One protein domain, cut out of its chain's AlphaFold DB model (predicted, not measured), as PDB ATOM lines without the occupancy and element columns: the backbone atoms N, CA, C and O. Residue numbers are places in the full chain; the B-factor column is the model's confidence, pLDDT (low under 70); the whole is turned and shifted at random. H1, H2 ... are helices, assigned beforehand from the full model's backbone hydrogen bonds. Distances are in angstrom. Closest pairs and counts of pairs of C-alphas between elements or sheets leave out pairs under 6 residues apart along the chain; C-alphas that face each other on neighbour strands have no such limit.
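This is residues 6 to 179 of the 186 residues of an uncharacterized protein of Clostridium intestinale URNW (UniProt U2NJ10). Five long helices, H1, H3, H4, H5 and H6, make an elongated up-and-down bundle, each running against the one before; short H2 and residues 161 to 179 lie at one end. The printed part has 174 residues with six named helices and no named strand, all helix. It is compact, radius of gyration of the C-alphas 16.4 A, spanning 49 by 32 by 28 A.

Start at H1, residues 6 to 32; it touches H3, residues 49 to 70, closest at C-alphas 23 and 56, 4.4 A. H2, residues 37 to 42, makes a hairpin with H1, C-alphas 30 and 40 being closest, 5.4 A. H4, residues 78 to 104, and H5, residues 109 to 131, form a hairpin at 25 degrees, closest at C-alphas 85 and 123, 4.4 A. H6, residues 138 to 160, touches H4 with residues 140 to 148 alone, closest at C-alphas 80 and 141, 5.0 A. Every O i to N i+4 pair is within hydrogen-bond range in H4, H5 and H6, against 20 of 23 in H1, 1 of 2 in H2 and 16 of 18 in H3.

Find C-alpha 6 at (137.320, 170.312, 54.633), where H1 begins its 38.1 A; H6 ends at C-alpha 160, (133.913, 148.168, 19.200).

The printed part has no cut; pLDDT is under 70 at residues 72 to 74 and 171 to 179.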
ATOM      1  N   LYS A   6     138.517 169.577  55.077       90.19
ATOM      2  CA  LYS A   6     137.320 170.312  54.633       90.19
ATOM      3  C   LYS A   6     137.385 170.620  53.143       90.19
ATOM      4  O   LYS A   6     136.405 170.437  52.439       90.19
ATOM      5  N   GLU A   7     138.549 171.058  52.681       90.06
ATOM      6  CA  GLU A   7     138.783 171.377  51.276       90.06
ATOM      7  C   GLU A   7     138.700 170.122  50.404       90.06
ATOM      8  O   GLU A   7     137.985 170.115  49.410       90.06
ATOM      9  N   LEU A   8     139.321 169.023  50.845       91.19
ATOM     10  CA  LEU A   8     139.209 167.730  50.170       91.19
ATOM     11  C   LEU A   8     137.756 167.233  50.101       91.19
ATOM     12  O   LEU A   8     137.325 166.712  49.080       91.19
ATOM     13  N   PHE A   9     136.981 167.411  51.175       92.88
ATOM     14  CA  PHE A   9     135.565 167.045  51.179       92.88
ATOM     15  C   PHE A   9     134.750 167.870  50.171       92.88
ATOM     16  O   PHE A   9     133.885 167.323  49.494       92.88
ATOM     17  N   LEU A  10     135.036 169.171  50.043       93.31
ATOM     18  CA  LEU A  10     134.395 170.026  49.040       93.31
ATOM     19  C   LEU A  10     134.756 169.595  47.614       93.31
ATOM     20  O   LEU A  10     133.877 169.585  46.757       93.31
ATOM     21  N   TRP A  11     136.003 169.189  47.368       93.50
ATOM     22  CA  TRP A  11     136.424 168.640  46.075       93.50
ATOM     23  C   TRP A  11     135.673 167.361  45.708       93.50
ATOM     24  O   TRP A  11     135.165 167.251  44.599       93.50
ATOM     25  N   GLU A  12     135.529 166.430  46.647       95.31
ATOM     26  CA  GLU A  12     134.775 165.185  46.438       95.31
ATOM     27  C   GLU A  12     133.270 165.455  46.241       95.31
ATOM     28  O   GLU A  12     132.614 164.806  45.425       95.31
ATOM     29  N   LEU A  13     132.712 166.473  46.909       95.94
ATOM     30  CA  LEU A  13     131.333 166.920  46.676       95.94
ATOM     31  C   LEU A  13     131.155 167.516  45.271       95.94
ATOM     32  O   LEU A  13     130.197 167.175  44.575       95.94
ATOM     33  N   LEU A  14     132.080 168.376  44.836       96.38
ATOM     34  CA  LEU A  14     132.104 168.908  43.471       96.38
ATOM     35  C   LEU A  14     132.272 167.785  42.445       96.38
ATOM     36  O   LEU A  14     131.604 167.803  41.414       96.38
ATOM     37  N   GLY A  15     133.090 166.782  42.760       96.56
ATOM     38  CA  GLY A  15     133.247 165.572  41.964       96.56
ATOM     39  C   GLY A  15     131.943 164.817  41.807       96.56
ATOM     40  O   GLY A  15     131.581 164.453  40.695       96.56
ATOM     41  N   ALA A  16     131.172 164.649  42.882       97.75
ATOM     42  CA  ALA A  16     129.897 163.938  42.818       97.75
ATOM     43  C   ALA A  16     128.914 164.648  41.877       97.75
ATOM     44  O   ALA A  16     128.259 163.995  41.062       97.75
ATOM     45  N   VAL A  17     128.853 165.982  41.951       98.06
ATOM     46  CA  VAL A  17     128.026 166.807  41.060       98.06
ATOM     47  C   VAL A  17     128.524 166.714  39.619       98.06
ATOM     48  O   VAL A  17     127.737 166.406  38.725       98.06
ATOM     49  N   PHE A  18     129.822 166.921  39.388       98.19
ATOM     50  CA  PHE A  18     130.418 166.876  38.054       98.19
ATOM     51  C   PHE A  18     130.205 165.518  37.389       98.19
ATOM     52  O   PHE A  18     129.741 165.464  36.257       98.19
ATOM     53  N   ILE A  19     130.505 164.422  38.088       98.06
ATOM     54  CA  ILE A  19     130.405 163.063  37.544       98.06
ATOM     55  C   ILE A  19     128.951 162.725  37.223       98.06
ATOM     56  O   ILE A  19     128.684 162.137  36.178       98.06
ATOM     57  N   SER A  20     128.013 163.136  38.078       97.75
ATOM     58  CA  SER A  20     126.583 162.932  37.829       97.75
ATOM     59  C   SER A  20     126.130 163.668  36.568       97.75
ATOM     60  O   SER A  20     125.530 163.059  35.686       97.75
ATOM     61  N   VAL A  21     126.442 164.964  36.463       97.81
ATOM     62  CA  VAL A  21     126.039 165.796  35.320       97.81
ATOM     63  C   VAL A  21     126.724 165.318  34.043       97.81
ATOM     64  O   VAL A  21     126.047 165.017  33.067       97.81
ATOM     65  N   CYS A  22     128.051 165.184  34.064       97.94
ATOM     66  CA  CYS A  22     128.842 164.762  32.913       97.94
ATOM     67  C   CYS A  22     128.456 163.353  32.453       97.94
ATOM     68  O   CYS A  22     128.298 163.141  31.254       97.94
ATOM     69  N   GLY A  23     128.202 162.422  33.377       96.88
ATOM     70  CA  GLY A  23     127.800 161.057  33.046       96.88
ATOM     71  C   GLY A  23     126.436 161.005  32.367       96.88
ATOM     72  O   GLY A  23     126.295 160.369  31.324       96.88
ATOM     73  N   ILE A  24     125.453 161.745  32.893       94.94
ATOM     74  CA  ILE A  24     124.129 161.870  32.265       94.94
ATOM     75  C   ILE A  24     124.250 162.538  30.891       94.94
ATOM     76  O   ILE A  24     123.648 162.075  29.930       94.94
ATOM     77  N   THR A  25     125.044 163.605  30.761       95.88
ATOM     78  CA  THR A  25     125.266 164.261  29.466       95.88
ATOM     79  C   THR A  25     125.904 163.299  28.465       95.88
ATOM     80  O   THR A  25     125.398 163.144  27.353       95.88
ATOM     81  N   LEU A  26     126.971 162.602  28.860       95.75
ATOM     82  CA  LEU A  26     127.665 161.639  28.010       95.75
ATOM     83  C   LEU A  26     126.743 160.498  27.566       95.75
ATOM     84  O   LEU A  26     126.853 160.068  26.423       95.75
ATOM     85  N   HIS A  27     125.774 160.084  28.383       90.94
ATOM     86  CA  HIS A  27     124.770 159.090  27.991       90.94
ATOM     87  C   HIS A  27     123.989 159.484  26.720       90.94
ATOM     88  O   HIS A  27     123.694 158.627  25.896       90.94
ATOM     89  N   PHE A  28     123.685 160.773  26.520       90.00
ATOM     90  CA  PHE A  28     122.895 161.254  25.370       90.00
ATOM     91  C   PHE A  28     123.728 161.800  24.209       90.00
ATOM     92  O   PHE A  28     123.255 161.901  23.077       90.00
ATOM     93  N   THR A  29     124.976 162.185  24.471       94.12
ATOM     94  CA  THR A  29     125.819 162.874  23.478       94.12
ATOM     95  C   THR A  29     126.074 162.084  22.197       94.12
ATOM     96  O   THR A  29     126.289 162.708  21.163       94.12
ATOM     97  N   TYR A  30     126.025 160.748  22.217       93.38
ATOM     98  CA  TYR A  30     126.244 159.960  21.004       93.38
ATOM     99  C   TYR A  30     125.180 160.251  19.938       93.38
ATOM    100  O   TYR A  30     125.525 160.601  18.808       93.38
ATOM    101  N   GLU A  31     123.899 160.224  20.310       90.44
ATOM    102  CA  GLU A  31     122.798 160.569  19.404       90.44
ATOM    103  C   GLU A  31     122.829 162.052  19.023       90.44
ATOM    104  O   GLU A  31     122.726 162.389  17.845       90.44
ATOM    105  N   LEU A  32     123.081 162.939  19.995       91.69
ATOM    106  CA  LEU A  32     123.188 164.386  19.754       91.69
ATOM    107  C   LEU A  32     124.333 164.754  18.798       91.69
ATOM    108  O   LEU A  32     124.280 165.781  18.127       91.69
ATOM    109  N   SER A  33     125.371 163.920  18.727       91.88
ATOM    110  CA  SER A  33     126.513 164.098  17.828       91.88
ATOM    111  C   SER A  33     126.294 163.527  16.424       91.88
ATOM    112  O   SER A  33     127.249 163.455  15.650       91.88
ATOM    113  N   ASN A  34     125.068 163.101  16.093       92.06
ATOM    114  CA  ASN A  34     124.753 162.342  14.882       92.06
ATOM    115  C   ASN A  34     125.608 161.070  14.758       92.06
ATOM    116  O   ASN A  34     126.156 160.782  13.695       92.06
ATOM    117  N   TYR A  35     125.723 160.311  15.854       90.69
ATOM    118  CA  TYR A  35     126.432 159.030  15.898       90.69
ATOM    119  C   TYR A  35     127.933 159.139  15.574       90.69
ATOM    120  O   TYR A  35     128.512 158.280  14.906       90.69
ATOM    121  N   ASN A  36     128.592 160.202  16.046       93.44
ATOM    122  CA  ASN A  36     130.019 160.398  15.818       93.44
ATOM    123  C   ASN A  36     130.859 159.315  16.517       93.44
ATOM    124  O   ASN A  36     130.712 159.070  17.716       93.44
ATOM    125  N   PHE A  37     131.800 158.725  15.778       90.44
ATOM    126  CA  PHE A  37     132.663 157.650  16.271       90.44
ATOM    127  C   PHE A  37     133.445 158.023  17.540       90.44
ATOM    128  O   PHE A  37     133.440 157.265  18.507       90.44
ATOM    129  N   ILE A  38     134.094 159.193  17.558       93.88
ATOM    130  CA  ILE A  38     134.932 159.629  18.685       93.88
ATOM    131  C   ILE A  38     134.066 159.853  19.923       93.88
ATOM    132  O   ILE A  38     134.440 159.441  21.018       93.88
ATOM    133  N   VAL A  39     132.887 160.458  19.751       94.38
ATOM    134  CA  VAL A  39     131.924 160.650  20.844       94.38
ATOM    135  C   VAL A  39     131.463 159.295  21.388       94.38
ATOM    136  O   VAL A  39     131.477 159.081  22.596       94.38
ATOM    137  N   GLY A  40     131.167 158.331  20.510       92.56
ATOM    138  CA  GLY A  40     130.752 156.977  20.890       92.56
ATOM    139  C   GLY A  40     131.766 156.195  21.737       92.56
ATOM    140  O   GLY A  40     131.372 155.279  22.457       92.56
ATOM    141  N   LEU A  41     133.055 156.558  21.723       94.62
ATOM    142  CA  LEU A  41     134.057 155.934  22.596       94.62
ATOM    143  C   LEU A  41     133.837 156.270  24.079       94.62
ATOM    144  O   LEU A  41     134.104 155.435  24.941       94.62
ATOM    145  N   PHE A  42     133.319 157.461  24.377       96.62
ATOM    146  CA  PHE A  42     133.093 157.945  25.745       96.62
ATOM    147  C   PHE A  42     131.623 157.853  26.171       96.62
ATOM    148  O   PHE A  42     131.320 157.702  27.354       96.62
ATOM    149  N   SER A  43     130.722 157.919  25.198       95.81
ATOM    150  CA  SER A  43     129.272 157.997  25.373       95.81
ATOM    151  C   SER A  43     128.598 156.636  25.240       95.81
ATOM    152  O   SER A  43     129.133 155.745  24.583       95.81
ATOM    153  N   SER A  44     127.409 156.472  25.820       92.69
ATOM    154  CA  SER A  44     126.615 155.251  25.635       92.69
ATOM    155  C   SER A  44     126.178 155.136  24.177       92.69
ATOM    156  O   SER A  44     125.503 156.024  23.658       92.69
ATOM    157  N   ILE A  45     126.559 154.046  23.509       92.56
ATOM    158  CA  ILE A  45     126.138 153.792  22.117       92.56
ATOM    159  C   ILE A  45     124.872 152.933  22.015       92.56
ATOM    160  O   ILE A  45     124.314 152.774  20.931       92.56
ATOM    161  N   ASN A  46     124.449 152.335  23.129       88.94
ATOM    162  CA  ASN A  46     123.224 151.555  23.274       88.94
ATOM    163  C   ASN A  46     122.847 151.424  24.765       88.94
ATOM    164  O   ASN A  46     123.583 151.873  25.637       88.94
ATOM    165  N   GLU A  47     121.725 150.755  25.046       85.19
ATOM    166  CA  GLU A  47     121.168 150.562  26.399       85.19
ATOM    167  C   GLU A  47     121.663 149.285  27.113       85.19
ATOM    168  O   GLU A  47     120.993 148.753  28.001       85.19
ATOM    169  N   SER A  48     122.790 148.703  26.689       89.75
ATOM    170  CA  SER A  48     123.388 147.577  27.418       89.75
ATOM    171  C   SER A  48     124.002 148.048  28.735       89.75
ATOM    172  O   SER A  48     124.469 149.178  28.853       89.75
ATOM    173  N   LEU A  49     124.075 147.151  29.720       91.06
ATOM    174  CA  LEU A  49     124.644 147.459  31.034       91.06
ATOM    175  C   LEU A  49     126.085 147.984  30.957       91.06
ATOM    176  O   LEU A  49     126.446 148.887  31.707       91.06
ATOM    177  N   TRP A  50     126.904 147.430  30.056       93.62
ATOM    178  CA  TRP A  50     128.265 147.915  29.815       93.62
ATOM    179  C   TRP A  50     128.277 149.377  29.363       93.62
ATOM    180  O   TRP A  50     128.991 150.214  29.921       93.62
ATOM    181  N   GLU A  51     127.451 149.682  28.366       94.00
ATOM    182  CA  GLU A  51     127.351 151.008  27.772       94.00
ATOM    183  C   GLU A  51     126.713 152.019  28.723       94.00
ATOM    184  O   GLU A  51     127.112 153.179  28.709       94.00
ATOM    185  N   SER A  52     125.816 151.599  29.619       92.38
ATOM    186  CA  SER A  52     125.267 152.461  30.672       92.38
ATOM    187  C   SER A  52     126.307 152.872  31.724       92.38
ATOM    188  O   SER A  52     126.196 153.952  32.298       92.38
ATOM    189  N   ILE A  53     127.330 152.051  31.996       95.69
ATOM    190  CA  ILE A  53     128.390 152.369  32.979       95.69
ATOM    191  C   ILE A  53     129.453 153.293  32.382       95.69
ATOM    192  O   ILE A  53     129.994 154.158  33.079       95.69
ATOM    193  N   LYS A  54     129.765 153.108  31.096       96.69
ATOM    194  CA  LYS A  54     130.885 153.757  30.406       96.69
ATOM    195  C   LYS A  54     130.927 155.292  30.564       96.69
ATOM    196  O   LYS A  54     131.980 155.793  30.969       96.69
ATOM    197  N   PRO A  55     129.827 156.051  30.368       97.06
ATOM    198  CA  PRO A  55     129.809 157.499  30.595       97.06
ATOM    199  C   PRO A  55     130.265 157.919  31.990       97.06
ATOM    200  O   PRO A  55     131.014 158.883  32.146       97.06
ATOM    201  N   TYR A  56     129.826 157.195  33.019       97.38
ATOM    202  CA  TYR A  56     130.120 157.517  34.414       97.38
ATOM    203  C   TYR A  56     131.561 157.179  34.782       97.38
ATOM    204  O   TYR A  56     132.201 157.941  35.509       97.38
ATOM    205  N   PHE A  57     132.098 156.087  34.230       97.62
ATOM    206  CA  PHE A  57     133.523 155.781  34.322       97.62
ATOM    207  C   PHE A  57     134.367 156.927  33.752       97.62
ATOM    208  O   PHE A  57     135.225 157.461  34.456       97.62
ATOM    209  N   PHE A  58     134.094 157.356  32.516       97.88
ATOM    210  CA  PHE A  58     134.861 158.433  31.888       97.88
ATOM    211  C   PHE A  58     134.682 159.774  32.592       97.88
ATOM    212  O   PHE A  58     135.657 160.497  32.769       97.88
ATOM    213  N   SER A  59     133.480 160.069  33.082       97.94
ATOM    214  CA  SER A  59     133.222 161.275  33.876       97.94
ATOM    215  C   SER A  59     134.067 161.310  35.150       97.94
ATOM    216  O   SER A  59     134.640 162.347  35.491       97.94
ATOM    217  N   LEU A  60     134.199 160.168  35.833       97.12
ATOM    218  CA  LEU A  60     135.057 160.030  37.006       97.12
ATOM    219  C   LEU A  60     136.535 160.171  36.639       97.12
ATOM    220  O   LEU A  60     137.259 160.873  37.344       97.12
ATOM    221  N   VAL A  61     136.988 159.569  35.536       96.56
ATOM    222  CA  VAL A  61     138.370 159.719  35.047       96.56
ATOM    223  C   VAL A  61     138.678 161.180  34.712       96.56
ATOM    224  O   VAL A  61     139.685 161.703  35.187       96.56
ATOM    225  N   PHE A  62     137.802 161.871  33.978       96.81
ATOM    226  CA  PHE A  62     137.977 163.283  33.631       96.81
ATOM    227  C   PHE A  62     138.051 164.172  34.868       96.81
ATOM    228  O   PHE A  62     138.972 164.982  34.986       96.81
ATOM    229  N   PHE A  63     137.139 163.984  35.826       96.50
ATOM    230  CA  PHE A  63     137.197 164.728  37.080       96.50
ATOM    231  C   PHE A  63     138.470 164.416  37.872       96.50
ATOM    232  O   PHE A  63     139.119 165.321  38.388       96.50
ATOM    233  N   SER A  64     138.876 163.145  37.909       94.06
ATOM    234  CA  SER A  64     140.098 162.726  38.598       94.06
ATOM    235  C   SER A  64     141.343 163.366  37.990       94.06
ATOM    236  O   SER A  64     142.256 163.714  38.728       94.06
ATOM    237  N   CYS A  65     141.393 163.577  36.672       93.62
ATOM    238  CA  CYS A  65     142.475 164.340  36.051       93.62
ATOM    239  C   CYS A  65     142.501 165.791  36.561       93.62
ATOM    240  O   CYS A  65     143.561 166.273  36.954       93.62
ATOM    241  N   ILE A  66     141.349 166.469  36.607       93.50
ATOM    242  CA  ILE A  66     141.232 167.857  37.098       93.50
ATOM    243  C   ILE A  66     141.669 167.956  38.568       93.50
ATOM    244  O   ILE A  66     142.455 168.831  38.947       93.50
ATOM    245  N   GLU A  67     141.187 167.038  39.399       92.00
ATOM    246  CA  GLU A  67     141.505 166.979  40.822       92.00
ATOM    247  C   GLU A  67     142.982 166.642  41.071       92.00
ATOM    248  O   GLU A  67     143.604 167.214  41.971       92.00
ATOM    249  N   TYR A  68     143.575 165.770  40.244       90.06
ATOM    250  CA  TYR A  68     144.984 165.397  40.354       90.06
ATOM    251  C   TYR A  68     145.904 166.613  40.242       90.06
ATOM    252  O   TYR A  68     146.783 166.811  41.086       90.06
ATOM    253  N   PHE A  69     145.655 167.467  39.245       87.75
ATOM    254  CA  PHE A  69     146.424 168.697  39.042       87.75
ATOM    255  C   PHE A  69     146.141 169.767  40.100       87.75
ATOM    256  O   PHE A  69     147.033 170.551  40.416       87.75
ATOM    257  N   SER A  70     144.932 169.793  40.664       84.12
ATOM    258  CA  SER A  70     144.533 170.819  41.635       84.12
ATOM    259  C   SER A  70     145.015 170.522  43.057       84.12
ATOM    260  O   SER A  70     145.384 171.438  43.787       84.12
ATOM    261  N   PHE A  71     145.002 169.250  43.471       71.44
ATOM    262  CA  PHE A  71     145.150 168.883  44.883       71.44
ATOM    263  C   PHE A  71     146.105 167.704  45.127       71.44
ATOM    264  O   PHE A  71     146.728 167.599  46.189       71.44
ATOM    265  N   SER A  72     146.229 166.783  44.166       62.34
ATOM    266  CA  SER A  72     146.591 165.400  44.489       62.34
ATOM    267  C   SER A  72     148.016 164.960  44.156       62.34
ATOM    268  O   SER A  72     148.362 163.830  44.507       62.34
ATOM    269  N   SER A  73     148.878 165.801  43.575       59.09
ATOM    270  CA  SER A  73     150.308 165.455  43.434       59.09
ATOM    271  C   SER A  73     150.972 165.130  44.787       59.09
ATOM    272  O   SER A  73     151.998 164.456  44.838       59.09
ATOM    273  N   SER A  74     150.344 165.540  45.897       61.97
ATOM    274  CA  SER A  74     150.758 165.256  47.273       61.97
ATOM    275  C   SER A  74     150.027 164.082  47.957       61.97
ATOM    276  O   SER A  74     150.411 163.694  49.064       61.97
ATOM    277  N   LEU A  75     148.984 163.506  47.336       72.62
ATOM    278  CA  LEU A  75     148.121 162.476  47.931       72.62
ATOM    279  C   LEU A  75     148.536 161.065  47.518       72.62
ATOM    280  O   LEU A  75     148.414 160.634  46.375       72.62
ATOM    281  N   SER A  76     148.964 160.308  48.515       78.00
ATOM    282  CA  SER A  76     149.691 159.057  48.333       78.00
ATOM    283  C   SER A  76     148.825 157.863  47.857       78.00
ATOM    284  O   SER A  76     149.343 156.909  47.283       78.00
ATOM    285  N   ASN A  77     147.496 157.941  48.016       89.94
ATOM    286  CA  ASN A  77     146.532 156.888  47.634       89.94
ATOM    287  C   ASN A  77     145.519 157.344  46.574       89.94
ATOM    288  O   ASN A  77     144.407 156.817  46.525       89.94
ATOM    289  N   PHE A  78     145.854 158.364  45.783       92.88
ATOM    290  CA  PHE A  78     144.888 158.989  44.886       92.88
ATOM    291  C   PHE A  78     144.237 158.007  43.907       92.88
ATOM    292  O   PHE A  78     143.017 157.862  43.894       92.88
ATOM    293  N   PHE A  79     145.033 157.266  43.140       94.62
ATOM    294  CA  PHE A  79     144.508 156.310  42.167       94.62
ATOM    295  C   PHE A  79     143.786 155.147  42.844       94.62
ATOM    296  O   PHE A  79     142.756 154.708  42.337       94.62
ATOM    297  N   THR A  80     144.258 154.697  44.013       95.50
ATOM    298  CA  THR A  80     143.561 153.682  44.821       95.50
ATOM    299  C   THR A  80     142.157 154.140  45.213       95.50
ATOM    300  O   THR A  80     141.203 153.364  45.133       95.50
ATOM    301  N   ALA A  81     142.003 155.405  45.611       95.25
ATOM    302  CA  ALA A  81     140.701 155.978  45.926       95.25
ATOM    303  C   ALA A  81     139.790 155.971  44.692       95.25
ATOM    304  O   ALA A  81     138.692 155.414  44.740       95.25
ATOM    305  N   LYS A  82     140.284 156.486  43.559       95.81
ATOM    306  CA  LYS A  82     139.492 156.612  42.327       95.81
ATOM    307  C   LYS A  82     139.070 155.270  41.746       95.81
ATOM    308  O   LYS A  82     137.905 155.114  41.385       95.81
ATOM    309  N   ILE A  83     139.956 154.277  41.715       96.75
ATOM    310  CA  ILE A  83     139.590 152.957  41.193       96.75
ATOM    311  C   ILE A  83     138.573 152.249  42.089       96.75
ATOM    312  O   ILE A  83     137.647 151.617  41.589       96.75
ATOM    313  N   THR A  84     138.683 152.406  43.412       97.06
ATOM    314  CA  THR A  84     137.714 151.821  44.348       97.06
ATOM    315  C   THR A  84     136.334 152.446  44.151       97.06
ATOM    316  O   THR A  84     135.331 151.735  44.113       97.06
ATOM    317  N   SER A  85     136.282 153.763  43.944       97.19
ATOM    318  CA  SER A  85     135.055 154.487  43.609       97.19
ATOM    319  C   SER A  85     134.446 154.038  42.283       97.19
ATOM    320  O   SER A  85     133.236 153.837  42.224       97.19
ATOM    321  N   VAL A  86     135.259 153.824  41.243       96.56
ATOM    322  CA  VAL A  86     134.805 153.282  39.949       96.56
ATOM    323  C   VAL A  86     134.201 151.893  40.109       96.56
ATOM    324  O   VAL A  86     133.114 151.639  39.592       96.56
ATOM    325  N   ILE A  87     134.892 150.994  40.813       97.44
ATOM    326  CA  ILE A  87     134.433 149.614  41.017       97.44
ATOM    327  C   ILE A  87     133.107 149.620  41.774       97.44
ATOM    328  O   ILE A  87     132.160 148.955  41.352       97.44
ATOM    329  N   PHE A  88     133.018 150.408  42.848       98.19
ATOM    330  CA  PHE A  88     131.782 150.554  43.608       98.19
ATOM    331  C   PHE A  88     130.647 151.100  42.739       98.19
ATOM    332  O   PHE A  88     129.578 150.498  42.694       98.19
ATOM    333  N   LEU A  89     130.876 152.209  42.027       97.38
ATOM    334  CA  LEU A  89     129.869 152.839  41.174       97.38
ATOM    335  C   LEU A  89     129.359 151.866  40.108       97.38
ATOM    336  O   LEU A  89     128.153 151.714  39.937       97.38
ATOM    337  N   SER A  90     130.276 151.162  39.446       96.12
ATOM    338  CA  SER A  90     129.952 150.181  38.409       96.12
ATOM    339  C   SER A  90     129.124 149.028  38.977       96.12
ATOM    340  O   SER A  90     128.088 148.681  38.417       96.12
ATOM    341  N   ALA A  91     129.532 148.464  40.118       96.75
ATOM    342  CA  ALA A  91     128.796 147.387  40.778       96.75
ATOM    343  C   ALA A  91     127.406 147.841  41.255       96.75
ATOM    344  O   ALA A  91     126.432 147.108  41.092       96.75
ATOM    345  N   PHE A  92     127.304 149.055  41.802       96.69
ATOM    346  CA  PHE A  92     126.046 149.637  42.261       96.69
ATOM    347  C   PHE A  92     125.062 149.832  41.102       96.69
ATOM    348  O   PHE A  92     123.918 149.387  41.186       96.69
ATOM    349  N   ILE A  93     125.527 150.422  39.998       93.94
ATOM    350  CA  ILE A  93     124.738 150.591  38.773       93.94
ATOM    351  C   ILE A  93     124.271 149.233  38.246       93.94
ATOM    352  O   ILE A  93     123.080 149.046  38.014       93.94
ATOM    353  N   LEU A  94     125.185 148.266  38.107       93.56
ATOM    354  CA  LEU A  94     124.851 146.927  37.618       93.56
ATOM    355  C   LEU A  94     123.786 146.247  38.465       93.56
ATOM    356  O   LEU A  94     122.861 145.649  37.917       93.56
ATOM    357  N   PHE A  95     123.926 146.316  39.785       93.38
ATOM    358  CA  PHE A  95     122.989 145.693  40.703       93.38
ATOM    359  C   PHE A  95     121.591 146.299  40.562       93.38
ATOM    360  O   PHE A  95     120.623 145.569  40.348       93.38
ATOM    361  N   ILE A  96     121.489 147.629  40.627       92.38
ATOM    362  CA  ILE A  96     120.195 148.309  40.595       92.38
ATOM    363  C   ILE A  96     119.538 148.180  39.222       92.38
ATOM    364  O   ILE A  96     118.376 147.795  39.166       92.38
ATOM    365  N   LEU A  97     120.259 148.403  38.119       89.00
ATOM    366  CA  LEU A  97     119.672 148.290  36.780       89.00
ATOM    367  C   LEU A  97     119.133 146.880  36.508       89.00
ATOM    368  O   LEU A  97     117.999 146.748  36.050       89.00
ATOM    369  N   ASN A  98     119.890 145.829  36.844       87.81
ATOM    370  CA  ASN A  98     119.414 144.450  36.690       87.81
ATOM    371  C   ASN A  98     118.184 144.164  37.557       87.81
ATOM    372  O   ASN A  98     117.231 143.530  37.097       87.81
ATOM    373  N   TYR A  99     118.196 144.627  38.809       88.25
ATOM    374  CA  TYR A  99     117.086 144.426  39.733       88.25
ATOM    375  C   TYR A  99     115.823 145.143  39.252       88.25
ATOM    376  O   TYR A  99     114.757 144.537  39.159       88.25
ATOM    377  N   THR A 100     115.944 146.420  38.887       85.88
ATOM    378  CA  THR A 100     114.838 147.242  38.393       85.88
ATOM    379  C   THR A 100     114.247 146.663  37.112       85.88
ATOM    380  O   THR A 100     113.027 146.547  37.022       85.88
ATOM    381  N   GLN A 101     115.080 146.224  36.163       81.88
ATOM    382  CA  GLN A 101     114.610 145.578  34.935       81.88
ATOM    383  C   GLN A 101     113.860 144.273  35.218       81.88
ATOM    384  O   GLN A 101     112.785 144.053  34.663       81.88
ATOM    385  N   SER A 102     114.388 143.432  36.111       84.25
ATOM    386  CA  SER A 102     113.766 142.148  36.457       84.25
ATOM    387  C   SER A 102     112.440 142.324  37.202       84.25
ATOM    388  O   SER A 102     111.514 141.545  37.000       84.25
ATOM    389  N   PHE A 103     112.337 143.343  38.060       85.38
ATOM    390  CA  PHE A 103     111.161 143.577  38.898       85.38
ATOM    391  C   PHE A 103     110.048 144.352  38.181       85.38
ATOM    392  O   PHE A 103     108.874 144.030  38.339       85.38
ATOM    393  N   LEU A 104     110.399 145.375  37.393       81.94
ATOM    394  CA  LEU A 104     109.431 146.232  36.695       81.94
ATOM    395  C   LEU A 104     109.123 145.763  35.265       81.94
ATOM    396  O   LEU A 104     108.261 146.348  34.614       81.94
ATOM    397  N   GLY A 105     109.830 144.748  34.756       73.38
ATOM    398  CA  GLY A 105     109.672 144.260  33.383       73.38
ATOM    399  C   GLY A 105     110.168 145.239  32.310       73.38
ATOM    400  O   GLY A 105     109.792 145.112  31.148       73.38
ATOM    401  N   GLY A 106     110.987 146.229  32.681       71.31
ATOM    402  CA  GLY A 106     111.484 147.260  31.770       71.31
ATOM    403  C   GLY A 106     112.377 148.300  32.450       71.31
ATOM    404  O   GLY A 106     112.598 148.274  33.661       71.31
ATOM    405  N   THR A 107     112.910 149.230  31.658       73.81
ATOM    406  CA  THR A 107     113.758 150.331  32.138       73.81
ATOM    407  C   THR A 107     112.916 151.516  32.603       73.81
ATOM    408  O   THR A 107     112.030 151.966  31.878       73.81
ATOM    409  N   ASN A 108     113.229 152.085  33.771       83.69
ATOM    410  CA  ASN A 108     112.609 153.317  34.254       83.69
ATOM    411  C   ASN A 108     113.643 154.447  34.278       83.69
ATOM    412  O   ASN A 108     114.583 154.432  35.070       83.69
ATOM    413  N   PHE A 109     113.438 155.443  33.421       83.69
ATOM    414  CA  PHE A 109     114.375 156.545  33.236       83.69
ATOM    415  C   PHE A 109     114.657 157.340  34.521       83.69
ATOM    416  O   PHE A 109     115.812 157.625  34.838       83.69
ATOM    417  N   LEU A 110     113.611 157.657  35.291       87.44
ATOM    418  CA  LEU A 110     113.745 158.433  36.524       87.44
ATOM    419  C   LEU A 110     114.520 157.647  37.590       87.44
ATOM    420  O   LEU A 110     115.411 158.198  38.235       87.44
ATOM    421  N   LEU A 111     114.219 156.352  37.745       88.25
ATOM    422  CA  LEU A 111     114.946 155.481  38.672       88.25
ATOM    423  C   LEU A 111     116.416 155.328  38.273       88.25
ATOM    424  O   LEU A 111     117.276 155.329  39.152       88.25
ATOM    425  N   ASN A 112     116.717 155.262  36.975       89.19
ATOM    426  CA  ASN A 112     118.092 155.204  36.489       89.19
ATOM    427  C   ASN A 112     118.863 156.473  36.881       89.19
ATOM    428  O   ASN A 112     119.920 156.365  37.495       89.19
ATOM    429  N   ILE A 113     118.311 157.669  36.635       92.19
ATOM    430  CA  ILE A 113     118.950 158.935  37.044       92.19
ATOM    431  C   ILE A 113     119.214 158.963  38.550       92.19
ATOM    432  O   ILE A 113     120.331 159.265  38.971       92.19
ATOM    433  N   ILE A 114     118.207 158.634  39.364       94.69
ATOM    434  CA  ILE A 114     118.346 158.622  40.828       94.69
ATOM    435  C   ILE A 114     119.457 157.651  41.246       94.69
ATOM    436  O   ILE A 114     120.304 157.994  42.071       94.69
ATOM    437  N   THR A 115     119.492 156.466  40.635       93.38
ATOM    438  CA  THR A 115     120.527 155.451  40.863       93.38
ATOM    439  C   THR A 115     121.913 155.990  40.533       93.38
ATOM    440  O   THR A 115     122.828 155.872  41.345       93.38
ATOM    441  N   TYR A 116     122.075 156.626  39.375       94.31
ATOM    442  CA  TYR A 116     123.358 157.173  38.953       94.31
ATOM    443  C   TYR A 116     123.855 158.267  39.901       94.31
ATOM    444  O   TYR A 116     125.007 158.219  40.335       94.31
ATOM    445  N   VAL A 117     122.986 159.205  40.290       97.25
ATOM    446  CA  VAL A 117     123.333 160.294  41.218       97.25
ATOM    447  C   VAL A 117     123.716 159.744  42.594       97.25
ATOM    448  O   VAL A 117     124.765 160.104  43.132       97.25
ATOM    449  N   LEU A 118     122.916 158.831  43.159       97.62
ATOM    450  CA  LEU A 118     123.218 158.217  44.458       97.62
ATOM    451  C   LEU A 118     124.521 157.415  44.413       97.62
ATOM    452  O   LEU A 118     125.346 157.533  45.320       97.62
ATOM    453  N   GLY A 119     124.736 156.655  43.339       97.62
ATOM    454  CA  GLY A 119     125.979 155.930  43.110       97.62
ATOM    455  C   GLY A 119     127.185 156.866  43.110       97.62
ATOM    456  O   GLY A 119     128.167 156.589  43.798       97.62
ATOM    457  N   CYS A 120     127.109 157.992  42.393       97.69
ATOM    458  CA  CYS A 120     128.191 158.978  42.327       97.69
ATOM    459  C   CYS A 120     128.499 159.586  43.702       97.69
ATOM    460  O   CYS A 120     129.669 159.683  44.075       97.69
ATOM    461  N   ILE A 121     127.469 159.938  44.480       98.19
ATOM    462  CA  ILE A 121     127.631 160.469  45.843       98.19
ATOM    463  C   ILE A 121     128.375 159.462  46.723       98.19
ATOM    464  O   ILE A 121     129.377 159.805  47.351       98.19
ATOM    465  N   VAL A 122     127.926 158.204  46.754       98.12
ATOM    466  CA  VAL A 122     128.559 157.176  47.592       98.12
ATOM    467  C   VAL A 122     129.977 156.865  47.105       98.12
ATOM    468  O   VAL A 122     130.887 156.730  47.923       98.12
ATOM    469  N   ALA A 123     130.203 156.835  45.790       97.94
ATOM    470  CA  ALA A 123     131.525 156.634  45.209       97.94
ATOM    471  C   ALA A 123     132.520 157.731  45.634       97.94
ATOM    472  O   ALA A 123     133.648 157.407  46.008       97.94
ATOM    473  N   GLN A 124     132.124 159.007  45.645       97.50
ATOM    474  CA  GLN A 124     132.995 160.094  46.121       97.50
ATOM    475  C   GLN A 124     133.174 160.079  47.648       97.50
ATOM    476  O   GLN A 124     134.264 160.329  48.153       97.50
ATOM    477  N   ILE A 125     132.159 159.667  48.419       97.44
ATOM    478  CA  ILE A 125     132.336 159.430  49.864       97.44
ATOM    479  C   ILE A 125     133.406 158.352  50.103       97.44
ATOM    480  O   ILE A 125     134.263 158.521  50.973       97.44
ATOM    481  N   ILE A 126     133.391 157.259  49.334       97.19
ATOM    482  CA  ILE A 126     134.414 156.204  49.409       97.19
ATOM    483  C   ILE A 126     135.796 156.766  49.059       97.19
ATOM    484  O   ILE A 126     136.746 156.527  49.808       97.19
ATOM    485  N   SER A 127     135.904 157.557  47.987       95.81
ATOM    486  CA  SER A 127     137.166 158.198  47.595       95.81
ATOM    487  C   SER A 127     137.699 159.084  48.724       95.81
ATOM    488  O   SER A 127     138.807 158.854  49.213       95.81
ATOM    489  N   PHE A 128     136.872 159.995  49.250       94.88
ATOM    490  CA  PHE A 128     137.215 160.846  50.389       94.88
ATOM    491  C   PHE A 128     137.758 160.038  51.574       94.88
ATOM    492  O   PHE A 128     138.798 160.375  52.145       94.88
ATOM    493  N   ARG A 129     137.072 158.947  51.946       93.75
ATOM    494  CA  ARG A 129     137.479 158.083  53.063       93.75
ATOM    495  C   ARG A 129     138.848 157.453  52.835       93.75
ATOM    496  O   ARG A 129     139.615 157.386  53.791       93.75
ATOM    497  N   ILE A 130     139.156 157.021  51.614       93.25
ATOM    498  CA  ILE A 130     140.451 156.421  51.268       93.25
ATOM    499  C   ILE A 130     141.559 157.481  51.264       93.25
ATOM    500  O   ILE A 130     142.654 157.233  51.771       93.25
ATOM    501  N   LEU A 131     141.274 158.680  50.752       91.62
ATOM    502  CA  LEU A 131     142.242 159.775  50.664       91.62
ATOM    503  C   LEU A 131     142.674 160.315  52.035       91.62
ATOM    504  O   LEU A 131     143.820 160.733  52.187       91.62
ATOM    505  N   ILE A 132     141.799 160.277  53.047       90.44
ATOM    506  CA  ILE A 132     142.141 160.703  54.417       90.44
ATOM    507  C   ILE A 132     142.854 159.624  55.249       90.44
ATOM    508  O   ILE A 132     143.183 159.882  56.412       90.44
ATOM    509  N   LEU A 133     143.069 158.417  54.712       87.75
ATOM    510  CA  LEU A 133     143.822 157.377  55.414       87.75
ATOM    511  C   LEU A 133     145.300 157.772  55.504       87.75
ATOM    512  O   LEU A 133     145.959 158.006  54.497       87.75
ATOM    513  N   ASN A 134     145.864 157.732  56.712       72.06
ATOM    514  CA  ASN A 134     147.286 158.016  56.963       72.06
ATOM    515  C   ASN A 134     148.243 156.892  56.504       72.06
ATOM    516  O   ASN A 134     149.402 156.863  56.913       72.06
ATOM    517  N   LYS A 135     147.773 155.931  55.707       76.56
ATOM    518  CA  LYS A 135     148.571 154.793  55.240       76.56
ATOM    519  C   LYS A 135     148.928 155.008  53.783       76.56
ATOM    520  O   LYS A 135     148.018 155.166  52.990       76.56
ATOM    521  N   HIS A 136     150.206 154.980  53.434       79.19
ATOM    522  CA  HIS A 136     150.644 155.078  52.045       79.19
ATOM    523  C   HIS A 136     150.991 153.697  51.498       79.19
ATOM    524  O   HIS A 136     151.851 153.012  52.053       79.19
ATOM    525  N   TYR A 137     150.371 153.321  50.381       84.19
ATOM    526  CA  TYR A 137     150.694 152.090  49.665       84.19
ATOM    527  C   TYR A 137     151.062 152.399  48.211       84.19
ATOM    528  O   TYR A 137     150.237 152.252  47.311       84.19
ATOM    529  N   ALA A 138     152.318 152.795  47.978       87.38
ATOM    530  CA  ALA A 138     152.817 153.193  46.655       87.38
ATOM    531  C   ALA A 138     152.528 152.147  45.564       87.38
ATOM    532  O   ALA A 138     152.032 152.484  44.491       87.38
ATOM    533  N   LEU A 139     152.787 150.868  45.864       90.69
ATOM    534  CA  LEU A 139     152.546 149.769  44.929       90.69
ATOM    535  C   LEU A 139     151.053 149.623  44.598       90.69
ATOM    536  O   LEU A 139     150.703 149.472  43.434       90.69
ATOM    537  N   ALA A 140     150.170 149.723  45.597       91.50
ATOM    538  CA  ALA A 140     148.727 149.653  45.375       91.50
ATOM    539  C   ALA A 140     148.237 150.824  44.512       91.50
ATOM    540  O   ALA A 140     147.411 150.631  43.624       91.50
ATOM    541  N   ASN A 141     148.784 152.021  44.731       92.50
ATOM    542  CA  ASN A 141     148.453 153.206  43.949       92.50
ATOM    543  C   ASN A 141     148.918 153.069  42.486       92.50
ATOM    544  O   ASN A 141     148.169 153.399  41.568       92.50
ATOM    545  N   LEU A 142     150.112 152.509  42.254       92.81
ATOM    546  CA  LEU A 142     150.614 152.208  40.910       92.81
ATOM    547  C   LEU A 142     149.759 151.145  40.203       92.81
ATOM    548  O   LEU A 142     149.354 151.347  39.061       92.81
ATOM    549  N   ILE A 143     149.444 150.040  40.886       95.50
ATOM    550  CA  ILE A 143     148.563 148.987  40.354       95.50
ATOM    551  C   ILE A 143     147.193 149.577  40.002       95.50
ATOM    552  O   ILE A 143     146.638 149.266  38.952       95.50
ATOM    553  N   SER A 144     146.672 150.471  40.844       95.75
ATOM    554  CA  SER A 144     145.390 151.143  40.620       95.75
ATOM    555  C   SER A 144     145.411 152.014  39.363       95.75
ATOM    556  O   SER A 144     144.461 151.977  38.586       95.75
ATOM    557  N   LEU A 145     146.505 152.742  39.112       95.12
ATOM    558  CA  LEU A 145     146.690 153.504  37.875       95.12
ATOM    559  C   LEU A 145     146.708 152.589  36.641       95.12
ATOM    560  O   LEU A 145     145.993 152.847  35.674       95.12
ATOM    561  N   VAL A 146     147.477 151.495  36.686       97.06
ATOM    562  CA  VAL A 146     147.525 150.500  35.598       97.06
ATOM    563  C   VAL A 146     146.142 149.900  35.346       97.06
ATOM    564  O   VAL A 146     145.756 149.692  34.195       97.06
ATOM    565  N   PHE A 147     145.366 149.665  36.406       97.00
ATOM    566  CA  PHE A 147     144.024 149.111  36.293       97.00
ATOM    567  C   PHE A 147     143.029 150.107  35.683       97.00
ATOM    568  O   PHE A 147     142.249 149.711  34.822       97.00
ATOM    569  N   ILE A 148     143.104 151.400  36.029       97.12
ATOM    570  CA  ILE A 148     142.313 152.458  35.370       97.12
ATOM    571  C   ILE A 148     142.607 152.484  33.865       97.12
ATOM    572  O   ILE A 148     141.676 152.450  33.063       97.12
ATOM    573  N   ILE A 149     143.887 152.479  33.478       97.44
ATOM    574  CA  ILE A 149     144.298 152.488  32.064       97.44
ATOM    575  C   ILE A 149     143.785 151.234  31.345       97.44
ATOM    576  O   ILE A 149     143.232 151.324  30.250       97.44
ATOM    577  N   SER A 150     143.915 150.068  31.979       97.75
ATOM    578  CA  SER A 150     143.404 148.803  31.441       97.75
ATOM    579  C   SER A 150     141.888 148.845  31.235       97.75
ATOM    580  O   SER A 150     141.410 148.440  30.178       97.75
ATOM    581  N   LEU A 151     141.125 149.383  32.195       97.06
ATOM    582  CA  LEU A 151     139.675 149.554  32.063       97.06
ATOM    583  C   LEU A 151     139.312 150.505  30.922       97.06
ATOM    584  O   LEU A 151     138.401 150.197  30.163       97.06
ATOM    585  N   THR A 152     140.035 151.615  30.750       97.06
ATOM    586  CA  THR A 152     139.835 152.518  29.607       97.06
ATOM    587  C   THR A 152     140.000 151.784  28.277       97.06
ATOM    588  O   THR A 152     139.146 151.905  27.400       97.06
ATOM    589  N   ILE A 153     141.059 150.979  28.140       97.38
ATOM    590  CA  ILE A 153     141.298 150.173  26.935       97.38
ATOM    591  C   ILE A 153     140.166 149.160  26.731       97.38
ATOM    592  O   ILE A 153     139.680 149.015  25.613       97.38
ATOM    593  N   LEU A 154     139.717 148.487  27.796       96.56
ATOM    594  CA  LEU A 154     138.614 147.528  27.725       96.56
ATOM    595  C   LEU A 154     137.292 148.191  27.328       96.56
ATOM    596  O   LEU A 154     136.576 147.629  26.504       96.56
ATOM    597  N   PHE A 155     136.976 149.381  27.854       96.12
ATOM    598  CA  PHE A 155     135.797 150.147  27.438       96.12
ATOM    599  C   PHE A 155     135.824 150.419  25.940       96.12
ATOM    600  O   PHE A 155     134.858 150.088  25.261       96.12
ATOM    601  N   PHE A 156     136.941 150.906  25.398       95.38
ATOM    602  CA  PHE A 156     137.057 151.119  23.956       95.38
ATOM    603  C   PHE A 156     136.982 149.811  23.160       95.38
ATOM    604  O   PHE A 156     136.209 149.716  22.209       95.38
ATOM    605  N   ALA A 157     137.735 148.784  23.558       94.50
ATOM    606  CA  ALA A 157     137.787 147.513  22.843       94.50
ATOM    607  C   ALA A 157     136.421 146.815  22.795       94.50
ATOM    608  O   ALA A 157     136.012 146.346  21.735       94.50
ATOM    609  N   PHE A 158     135.697 146.773  23.916       94.06
ATOM    610  CA  PHE A 158     134.400 146.101  23.996       94.06
ATOM    611  C   PHE A 158     133.235 146.946  23.476       94.06
ATOM    612  O   PHE A 158     132.222 146.376  23.087       94.06
ATOM    613  N   THR A 159     133.364 148.275  23.401       90.62
ATOM    614  CA  THR A 159     132.418 149.096  22.628       90.62
ATOM    615  C   THR A 159     132.506 148.760  21.135       90.62
ATOM    616  O   THR A 159     131.479 148.693  20.464       90.62
ATOM    617  N   LEU A 160     133.713 148.515  20.611       89.94
ATOM    618  CA  LEU A 160     133.913 148.168  19.200       89.94
ATOM    619  C   LEU A 160     133.565 146.705  18.900       89.94
ATOM    620  O   LEU A 160     132.889 146.425  17.916       89.94
ATOM    621  N   ASN A 161     134.009 145.788  19.762       90.38
ATOM    622  CA  ASN A 161     133.827 144.346  19.618       90.38
ATOM    623  C   ASN A 161     133.262 143.753  20.922       90.38
ATOM    624  O   ASN A 161     134.017 143.183  21.720       90.38
ATOM    625  N   PRO A 162     131.949 143.899  21.173       89.94
ATOM    626  CA  PRO A 162     131.329 143.435  22.406       89.94
ATOM    627  C   PRO A 162     131.337 141.900  22.505       89.94
ATOM    628  O   PRO A 162     130.908 141.219  21.570       89.94
ATOM    629  N   PRO A 163     131.767 141.324  23.641       89.56
ATOM    630  CA  PRO A 163     131.619 139.900  23.916       89.56
ATOM    631  C   PRO A 163     130.155 139.438  23.910       89.56
ATOM    632  O   PRO A 163     129.247 140.152  24.338       89.56
ATOM    633  N   ASN A 164     129.926 138.178  23.531       87.88
ATOM    634  CA  ASN A 164     128.598 137.558  23.538       87.88
ATOM    635  C   ASN A 164     128.155 137.150  24.956       87.88
ATOM    636  O   ASN A 164     128.052 135.965  25.274       87.88
ATOM    637  N   CYS A 165     127.873 138.120  25.825       87.44
ATOM    638  CA  CYS A 165     127.291 137.874  27.147       87.44
ATOM    639  C   CYS A 165     126.223 138.918  27.509       87.44
ATOM    640  O   CYS A 165     126.069 139.934  26.833       87.44
ATOM    641  N   ASN A 166     125.448 138.660  28.568       85.38
ATOM    642  CA  ASN A 166     124.291 139.496  28.924       85.38
ATOM    643  C   ASN A 166     124.656 140.954  29.244       85.38
ATOM    644  O   ASN A 166     123.828 141.833  29.042       85.38
ATOM    645  N   LEU A 167     125.896 141.220  29.666       86.44
ATOM    646  CA  LEU A 167     126.386 142.564  29.976       86.44
ATOM    647  C   LEU A 167     126.376 143.510  28.760       86.44
ATOM    648  O   LEU A 167     126.191 144.712  28.924       86.44
ATOM    649  N   PHE A 168     126.550 142.962  27.552       87.88
ATOM    650  CA  PHE A 168     126.650 143.717  26.295       87.88
ATOM    651  C   PHE A 168     125.381 143.639  25.434       87.88
ATOM    652  O   PHE A 168     125.330 144.201  24.340       87.88
ATOM    653  N   LYS A 169     124.338 142.937  25.895       82.94
ATOM    654  CA  LYS A 169     123.066 142.852  25.169       82.94
ATOM    655  C   LYS A 169     122.252 144.122  25.414       82.94
ATOM    656  O   LYS A 169     121.863 144.398  26.544       82.94
ATOM    657  N   ALA A 170     121.984 144.881  24.354       72.50
ATOM    658  CA  ALA A 170     121.081 146.027  24.402       72.50
ATOM    659  C   ALA A 170     119.615 145.578  24.263       72.50
ATOM    660  O   ALA A 170     119.313 144.720  23.432       72.50
ATOM    661  N   LEU A 171     118.712 146.179  25.046       59.47
ATOM    662  CA  LEU A 171     117.266 145.914  24.981       59.47
ATOM    663  C   LEU A 171     116.591 146.622  23.788       59.47
ATOM    664  O   LEU A 171     115.681 146.056  23.194       59.47
ATOM    665  N   ASN A 172     117.086 147.802  23.385       48.97
ATOM    666  CA  ASN A 172     116.637 148.561  22.210       48.97
ATOM    667  C   ASN A 172     117.846 148.943  21.329       48.97
ATOM    668  O   ASN A 172     118.884 149.358  21.842       48.97
ATOM    669  N   LYS A 173     117.736 148.769  20.003       40.94
ATOM    670  CA  LYS A 173     118.811 149.060  19.032       40.94
ATOM    671  C   LYS A 173     118.717 150.505  18.518       40.94
ATOM    672  O   LYS A 173     117.699 150.857  17.931       40.94
ATOM    673  N   PRO A 174     119.856 151.207  18.473       43.22
ATOM    674  CA  PRO A 174     120.432 151.569  17.190       43.22
ATOM    675  C   PRO A 174     121.733 150.787  17.019       43.22
ATOM    676  O   PRO A 174     122.612 150.744  17.874       43.22
ATOM    677  N   THR A 175     121.816 150.050  15.922       49.09
ATOM    678  CA  THR A 175     122.931 149.148  15.641       49.09
ATOM    679  C   THR A 175     124.134 149.975  15.185       49.09
ATOM    680  O   THR A 175     124.163 150.444  14.051       49.09
ATOM    681  N   PHE A 176     125.150 150.102  16.046       48.88
ATOM    682  CA  PHE A 176     126.482 150.644  15.715       48.88
ATOM    683  C   PHE A 176     127.094 149.970  14.463       48.88
ATOM    684  O   PHE A 176     127.835 150.579  13.696       48.88
ATOM    685  N   TYR A 177     126.681 148.728  14.190       46.25
ATOM    686  CA  TYR A 177     127.095 147.898  13.056       46.25
ATOM    687  C   TYR A 177     126.797 148.459  11.656       46.25
ATOM    688  O   TYR A 177     127.319 147.921  10.685       46.25
ATOM    689  N   LYS A 178     126.009 149.532  11.507       43.66
ATOM    690  CA  LYS A 178     125.770 150.132  10.180       43.66
ATOM    691  C   LYS A 178     126.957 150.917   9.609       43.66
ATOM    692  O   LYS A 178     126.928 151.232   8.426       43.66
ATOM    693  N   PHE A 179     127.986 151.216  10.404       47.66
ATOM    694  CA  PHE A 179     129.055 152.133   9.981       47.66
ATOM    695  C   PHE A 179     130.436 151.489   9.796       47.66
ATOM    696  O   PHE A 179     131.346 152.165   9.329       47.66
TER     697      PHE A 179